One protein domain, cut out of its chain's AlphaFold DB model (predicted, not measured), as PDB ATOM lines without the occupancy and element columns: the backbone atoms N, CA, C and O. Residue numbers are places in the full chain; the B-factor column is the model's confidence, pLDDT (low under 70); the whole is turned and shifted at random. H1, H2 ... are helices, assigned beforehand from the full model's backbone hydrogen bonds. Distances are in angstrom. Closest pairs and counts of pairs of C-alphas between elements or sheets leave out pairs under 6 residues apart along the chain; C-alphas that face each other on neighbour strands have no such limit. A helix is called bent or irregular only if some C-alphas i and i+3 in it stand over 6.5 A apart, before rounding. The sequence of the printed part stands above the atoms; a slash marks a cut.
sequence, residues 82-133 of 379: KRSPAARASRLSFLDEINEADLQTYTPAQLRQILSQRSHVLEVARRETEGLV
ATOM      1  N   LYS A  82       1.259 -38.324  25.223       67.88
ATOM      2  CA  LYS A  82       0.234 -38.774  26.183       67.88
ATOM      3  C   LYS A  82       0.551 -40.217  26.619       67.88
ATOM      4  O   LYS A  82       0.811 -41.064  25.773       67.88
ATOM      5  N   ARG A  83       0.557 -40.487  27.934       65.88
ATOM      6  CA  ARG A  83       0.938 -41.780  28.565       65.88
ATOM      7  C   ARG A  83       2.432 -42.174  28.501       65.88
ATOM      8  O   ARG A  83       2.766 -43.260  28.978       65.88
ATOM      9  N   SER A  84       3.332 -41.331  27.982       65.06
ATOM     10  CA  SER A  84       4.791 -41.551  28.083       65.06
ATOM     11  C   SER A  84       5.296 -41.479  29.536       65.06
ATOM     12  O   SER A  84       4.613 -40.899  30.386       65.06
ATOM     13  N   PRO A  85       6.499 -42.009  29.842       63.81
ATOM     14  CA  PRO A  85       7.142 -41.810  31.145       63.81
ATOM     15  C   PRO A  85       7.299 -40.325  31.492       63.81
ATOM     16  O   PRO A  85       6.981 -39.918  32.606       63.81
ATOM     17  N   ALA A  86       7.692 -39.501  30.513       65.50
ATOM     18  CA  ALA A  86       7.842 -38.057  30.677       65.50
ATOM     19  C   ALA A  86       6.510 -37.367  31.033       65.50
ATOM     20  O   ALA A  86       6.455 -36.590  31.985       65.50
ATOM     21  N   ALA A  87       5.409 -37.707  30.352       70.56
ATOM     22  CA  ALA A  87       4.074 -37.214  30.716       70.56
ATOM     23  C   ALA A  87       3.609 -37.710  32.103       70.56
ATOM     24  O   ALA A  87       2.789 -37.067  32.754       70.56
ATOM     25  N   ARG A  88       4.150 -38.839  32.577       75.81
ATOM     26  CA  ARG A  88       3.838 -39.467  33.872       75.81
ATOM     27  C   ARG A  88       4.675 -38.971  35.049       75.81
ATOM     28  O   ARG A  88       4.392 -39.367  36.176       75.81
ATOM     29  N   ALA A  89       5.635 -38.072  34.825       72.50
ATOM     30  CA  ALA A  89       6.479 -37.512  35.884       72.50
ATOM     31  C   ALA A  89       5.682 -36.750  36.968       72.50
ATOM     32  O   ALA A  89       6.105 -36.673  38.122       72.50
ATOM     33  N   SER A  90       4.510 -36.201  36.624       80.50
ATOM     34  CA  SER A  90       3.611 -35.549  37.585       80.50
ATOM     35  C   SER A  90       2.735 -36.556  38.334       80.50
ATOM     36  O   SER A  90       2.129 -37.445  37.734       80.50
ATOM     37  N   ARG A  91       2.541 -36.336  39.640       80.56
ATOM     38  CA  ARG A  91       1.577 -37.084  40.475       80.56
ATOM     39  C   ARG A  91       0.135 -36.982  39.959       80.56
ATOM     40  O   ARG A  91      -0.647 -37.903  40.171       80.56
ATOM     41  N   LEU A  92      -0.207 -35.876  39.289       85.38
ATOM     42  CA  LEU A  92      -1.550 -35.595  38.765       85.38
ATOM     43  C   LEU A  92      -1.741 -35.998  37.292       85.38
ATOM     44  O   LEU A  92      -2.863 -35.923  36.803       85.38
ATOM     45  N   SER A  93      -0.696 -36.517  36.633       79.56
ATOM     46  CA  SER A  93      -0.678 -36.940  35.214       79.56
ATOM     47  C   SER A  93      -1.821 -37.867  34.782       79.56
ATOM     48  O   SER A  93      -2.123 -37.986  33.598       79.56
ATOM     49  N   PHE A  94      -2.472 -38.547  35.730       82.88
ATOM     50  CA  PHE A  94      -3.653 -39.363  35.456       82.88
ATOM     51  C   PHE A  94      -4.812 -38.540  34.878       82.88
ATOM     52  O   PHE A  94      -5.497 -39.016  33.976       82.88
ATOM     53  N   LEU A  95      -5.001 -37.311  35.368       86.81
ATOM     54  CA  LEU A  95      -6.077 -36.418  34.936       86.81
ATOM     55  C   LEU A  95      -5.852 -35.912  33.500       86.81
ATOM     56  O   LEU A  95      -6.811 -35.746  32.757       86.81
ATOM     57  N   ASP A  96      -4.592 -35.777  33.077       83.25
ATOM     58  CA  ASP A  96      -4.221 -35.434  31.697       83.25
ATOM     59  C   ASP A  96      -4.303 -36.656  30.747       83.25
ATOM     60  O   ASP A  96      -4.485 -36.528  29.530       83.25
ATOM     61  N   GLU A  97      -4.160 -37.874  31.290       81.19
ATOM     62  CA  GLU A  97      -4.193 -39.145  30.552       81.19
ATOM     63  C   GLU A  97      -5.596 -39.661  30.221       81.19
ATOM     64  O   GLU A  97      -5.781 -40.308  29.180       81.19
ATOM     65  N   ILE A  98      -6.555 -39.426  31.111       84.44
ATOM     66  CA  ILE A  98      -7.943 -39.870  30.976       84.44
ATOM     67  C   ILE A  98      -8.727 -38.943  30.027       84.44
ATOM     68  O   ILE A  98      -8.255 -37.868  29.648       84.44
ATOM     69  N   ASN A  99      -9.880 -39.397  29.538       86.12
ATOM     70  CA  ASN A  99     -10.838 -38.556  28.820       86.12
ATOM     71  C   ASN A  99     -11.931 -38.091  29.790       86.12
ATOM     72  O   ASN A  99     -12.259 -38.820  30.721       86.12
ATOM     73  N   GLU A 100     -12.544 -36.932  29.554       87.69
ATOM     74  CA  GLU A 100     -13.583 -36.385  30.441       87.69
ATOM     75  C   GLU A 100     -14.749 -37.370  30.636       87.69
ATOM     76  O   GLU A 100     -15.179 -37.616  31.758       87.69
ATOM     77  N   ALA A 101     -15.203 -38.022  29.559       87.75
ATOM     78  CA  ALA A 101     -16.269 -39.026  29.626       87.75
ATOM     79  C   ALA A 101     -15.913 -40.229  30.522       87.75
ATOM     80  O   ALA A 101     -16.771 -40.728  31.247       87.75
ATOM     81  N   ASP A 102     -14.650 -40.663  30.505       83.44
ATOM     82  CA  ASP A 102     -14.174 -41.773  31.332       83.44
ATOM     83  C   ASP A 102     -13.960 -41.312  32.781       83.44
ATOM     84  O   ASP A 102     -14.255 -42.055  33.715       83.44
ATOM     85  N   LEU A 103     -13.492 -40.075  32.992       87.00
ATOM     86  CA  LEU A 103     -13.251 -39.488  34.313       87.00
ATOM     87  C   LEU A 103     -14.526 -39.461  35.165       87.00
ATOM     88  O   LEU A 103     -14.471 -39.799  36.347       87.00
ATOM     89  N   GLN A 104     -15.672 -39.156  34.551       89.12
ATOM     90  CA  GLN A 104     -16.988 -39.162  35.206       89.12
ATOM     91  C   GLN A 104     -17.442 -40.559  35.683       89.12
ATOM     92  O   GLN A 104     -18.357 -40.654  36.498       89.12
ATOM     93  N   THR A 105     -16.810 -41.649  35.223       92.75
ATOM     94  CA  THR A 105     -17.115 -43.015  35.704       92.75
ATOM     95  C   THR A 105     -16.449 -43.352  37.043       92.75
ATOM     96  O   THR A 105     -16.872 -44.289  37.722       92.75
ATOM     97  N   TYR A 106     -15.426 -42.594  37.452       89.31
ATOM     98  CA  TYR A 106     -14.667 -42.862  38.671       89.31
ATOM     99  C   TYR A 106     -15.254 -42.143  39.884       89.31
ATOM    100  O   TYR A 106     -15.465 -40.931  39.893       89.31
ATOM    101  N   THR A 107     -15.415 -42.875  40.986       93.00
ATOM    102  CA  THR A 107     -15.773 -42.262  42.269       93.00
ATOM    103  C   THR A 107     -14.613 -41.425  42.840       93.00
ATOM    104  O   THR A 107     -13.439 -41.771  42.661       93.00
ATOM    105  N   PRO A 108     -14.893 -40.391  43.660       93.56
ATOM    106  CA  PRO A 108     -13.852 -39.628  44.362       93.56
ATOM    107  C   PRO A 108     -12.973 -40.464  45.312       93.56
ATOM    108  O   PRO A 108     -11.906 -40.016  45.733       93.56
ATOM    109  N   ALA A 109     -13.404 -41.668  45.700       88.44
ATOM    110  CA  ALA A 109     -12.575 -42.617  46.441       88.44
ATOM    111  C   ALA A 109     -11.536 -43.286  45.523       88.44
ATOM    112  O   ALA A 109     -10.344 -43.238  45.827       88.44
ATOM    113  N   GLN A 110     -11.968 -43.813  44.373       87.31
ATOM    114  CA  GLN A 110     -11.082 -44.429  43.378       87.31
ATOM    115  C   GLN A 110     -10.059 -43.427  42.826       87.31
ATOM    116  O   GLN A 110      -8.876 -43.752  42.752       87.31
ATOM    117  N   LEU A 111     -10.465 -42.184  42.526       86.12
ATOM    118  CA  LEU A 111      -9.533 -41.143  42.067       86.12
ATOM    119  C   LEU A 111      -8.427 -40.860  43.095       86.12
ATOM    120  O   LEU A 111      -7.248 -40.828  42.744       86.12
ATOM    121  N   ARG A 112      -8.778 -40.728  44.383       84.00
ATOM    122  CA  ARG A 112      -7.787 -40.557  45.462       84.00
ATOM    123  C   ARG A 112      -6.851 -41.760  45.580       84.00
ATOM    124  O   ARG A 112      -5.655 -41.568  45.787       84.00
ATOM    125  N   GLN A 113      -7.366 -42.979  45.420       82.75
ATOM    126  CA  GLN A 113      -6.556 -44.196  45.440       82.75
ATOM    127  C   GLN A 113      -5.562 -44.243  44.269       82.75
ATOM    128  O   GLN A 113      -4.376 -44.459  44.505       82.75
ATOM    129  N   ILE A 114      -6.007 -43.965  43.039       83.31
ATOM    130  CA  ILE A 114      -5.159 -43.954  41.833       83.31
ATOM    131  C   ILE A 114      -4.047 -42.899  41.946       83.31
ATOM    132  O   ILE A 114      -2.879 -43.193  41.683       83.31
ATOM    133  N   LEU A 115      -4.384 -41.680  42.383       85.56
ATOM    134  CA  LEU A 115      -3.405 -40.601  42.570       85.56
ATOM    135  C   LEU A 115      -2.407 -40.918  43.698       85.56
ATOM    136  O   LEU A 115      -1.210 -40.658  43.552       85.56
ATOM    137  N   SER A 116      -2.868 -41.536  44.792       79.44
ATOM    138  CA  SER A 116      -2.004 -42.013  45.881       79.44
ATOM    139  C   SER A 116      -1.031 -43.096  45.400       79.44
ATOM    140  O   SER A 116       0.178 -42.980  45.610       79.44
ATOM    141  N   GLN A 117      -1.528 -44.098  44.665       80.88
ATOM    142  CA  GLN A 117      -0.712 -45.164  44.075       80.88
ATOM    143  C   GLN A 117       0.347 -44.605  43.112       80.88
ATOM    144  O   GLN A 117       1.522 -44.946  43.246       80.88
ATOM    145  N   ARG A 118      -0.023 -43.690  42.200       80.38
ATOM    146  CA  ARG A 118       0.949 -43.022  41.310       80.38
ATOM    147  C   ARG A 118       1.997 -42.231  42.091       80.38
ATOM    148  O   ARG A 118       3.185 -42.354  41.805       80.38
ATOM    149  N   SER A 119       1.583 -41.461  43.100       79.88
ATOM    150  CA  SER A 119       2.521 -40.717  43.948       79.88
ATOM    151  C   SER A 119       3.480 -41.634  44.711       79.88
ATOM    152  O   SER A 119       4.633 -41.256  44.912       79.88
ATOM    153  N   HIS A 120       3.026 -42.813  45.139       78.19
ATOM    154  CA  HIS A 120       3.868 -43.797  45.815       78.19
ATOM    155  C   HIS A 120       4.892 -44.423  44.858       78.19
ATOM    156  O   HIS A 120       6.075 -44.461  45.186       78.19
ATOM    157  N   VAL A 121       4.469 -44.836  43.656       76.06
ATOM    158  CA  VAL A 121       5.369 -45.404  42.632       76.06
ATOM    159  C   VAL A 121       6.463 -44.410  42.227       76.06
ATOM    160  O   VAL A 121       7.626 -44.795  42.154       76.06
ATOM    161  N   LEU A 122       6.122 -43.130  42.037       74.38
ATOM    162  CA  LEU A 122       7.106 -42.082  41.727       74.38
ATOM    163  C   LEU A 122       8.141 -41.896  42.851       74.38
ATOM    164  O   LEU A 122       9.324 -41.718  42.572       74.38
ATOM    165  N   GLU A 123       7.722 -41.968  44.117       76.31
ATOM    166  CA  GLU A 123       8.635 -41.858  45.264       76.31
ATOM    167  C   GLU A 123       9.529 -43.098  45.426       76.31
ATOM    168  O   GLU A 123      10.706 -42.966  45.759       76.31
ATOM    169  N   VAL A 124       9.010 -44.301  45.151       73.56
ATOM    170  CA  VAL A 124       9.820 -45.531  45.117       73.56
ATOM    171  C   VAL A 124      10.872 -45.446  44.010       73.56
ATOM    172  O   VAL A 124      12.050 -45.655  44.292       73.56
ATOM    173  N   ALA A 125      10.477 -45.058  42.793       68.25
ATOM    174  CA  ALA A 125      11.397 -44.895  41.668       68.25
ATOM    175  C   ALA A 125      12.504 -43.872  41.975       68.25
ATOM    176  O   ALA A 125      13.680 -44.179  41.800       68.25
ATOM    177  N   ARG A 126      12.149 -42.701  42.535       72.00
ATOM    178  CA  ARG A 126      13.114 -41.675  42.970       72.00
ATOM    179  C   ARG A 126      14.152 -42.244  43.944       72.00
ATOM    180  O   ARG A 126      15.349 -42.037  43.760       72.00
ATOM    181  N   ARG A 127      13.700 -42.986  44.961       68.06
ATOM    182  CA  ARG A 127      14.578 -43.596  45.973       68.06
ATOM    183  C   ARG A 127      15.495 -44.677  45.404       68.06
ATOM    184  O   ARG A 127      16.634 -44.778  45.853       68.06
ATOM    185  N   GLU A 128      15.028 -45.481  44.448       65.69
ATOM    186  CA  GLU A 128      15.887 -46.466  43.776       65.69
ATOM    187  C   GLU A 128      16.938 -45.776  42.889       65.69
ATOM    188  O   GLU A 128      18.106 -46.160  42.939       65.69
ATOM    189  N   THR A 129      16.578 -44.710  42.162       62.00
ATOM    190  CA  THR A 129      17.541 -43.917  41.375       62.00
ATOM    191  C   THR A 129      18.610 -43.262  42.254       62.00
ATOM    192  O   THR A 129      19.795 -43.347  41.940       62.00
ATOM    193  N   GLU A 130      18.225 -42.651  43.378       62.66
ATOM    194  CA  GLU A 130      19.170 -42.012  44.309       62.66
ATOM    195  C   GLU A 130      20.106 -43.022  44.992       62.66
ATOM    196  O   GLU A 130      21.283 -42.721  45.199       62.66
ATOM    197  N   GLY A 131      19.623 -44.236  45.281       55.25
ATOM    198  CA  GLY A 131      20.453 -45.317  45.821       55.25
ATOM    199  C   GLY A 131      21.572 -45.751  44.869       55.25
ATOM    200  O   GLY A 131      22.699 -45.954  45.309       55.25
ATOM    201  N   LEU A 132      21.293 -45.819  43.562       51.34
ATOM    202  CA  LEU A 132      22.276 -46.226  42.548       51.34
ATOM    203  C   LEU A 132      23.415 -45.207  42.353       51.34
ATOM    204  O   LEU A 132      24.515 -45.591  41.967       51.34
ATOM    205  N   VAL A 133      23.179 -43.921  42.635       49.31
ATOM    206  CA  VAL A 133      24.196 -42.858  42.491       49.31
ATOM    207  C   VAL A 133      25.157 -42.808  43.694       49.31
ATOM    208  O   VAL A 133      26.287 -42.336  43.563       49.31
TER     209      VAL A 133
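Overview. This is residues 82 to 133 of the 379 residues of an uncharacterized protein of Oidiodendron maius Zn (UniProt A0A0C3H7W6). One long helix, H3, makes the longest axis, and the chain before it, with the short helices H1 and H2, runs beside its first half as a loose irregular strip. The chain turns back at one end after H2, and at the other end residues 124 to 133 of H3 stick out. The 52 printed residues, with three named helices in the order H1, H2, H3 and no named strand, are all helix in class, loose with a radius of gyration of the C-alphas of 12.9 A, and span 43 by 23 by 9 A.

Arrangement. Start at H3, residues 108 to 133, and look from its Leu 115 to Phe 94 in H1, residues 93 to 97: these closest C-alphas are 7.2 A apart, close but not clearly touching. H1 is likewise close but not clearly touching to H2, residues 100 to 103, at the C-alphas of Leu 95 and Leu 103, 7.8 A. H2 and H3 are apart. Every O i to N i+4 pair is within hydrogen-bond range in H1, 21 of 22 in H3; H2 is too short for one.

Along the chain. Find C-alpha 108 at (-13.852, -39.628, 44.362); H3 runs 38.2 A to C-alpha 133 at (24.196, -42.858, 42.491). H1, 6.2 A long, begins at C-alpha 93, (-0.678, -36.940, 35.214), and H2 measures 5.0 A.

Size, cuts and confidence. The C-alphas farthest apart, Ala 101 and Val 133, are 42.6 A apart. The printed part has no cut, and both links are tight. Look for pLDDT under 70 at residues 82 to 86, 125 and 127 to 133.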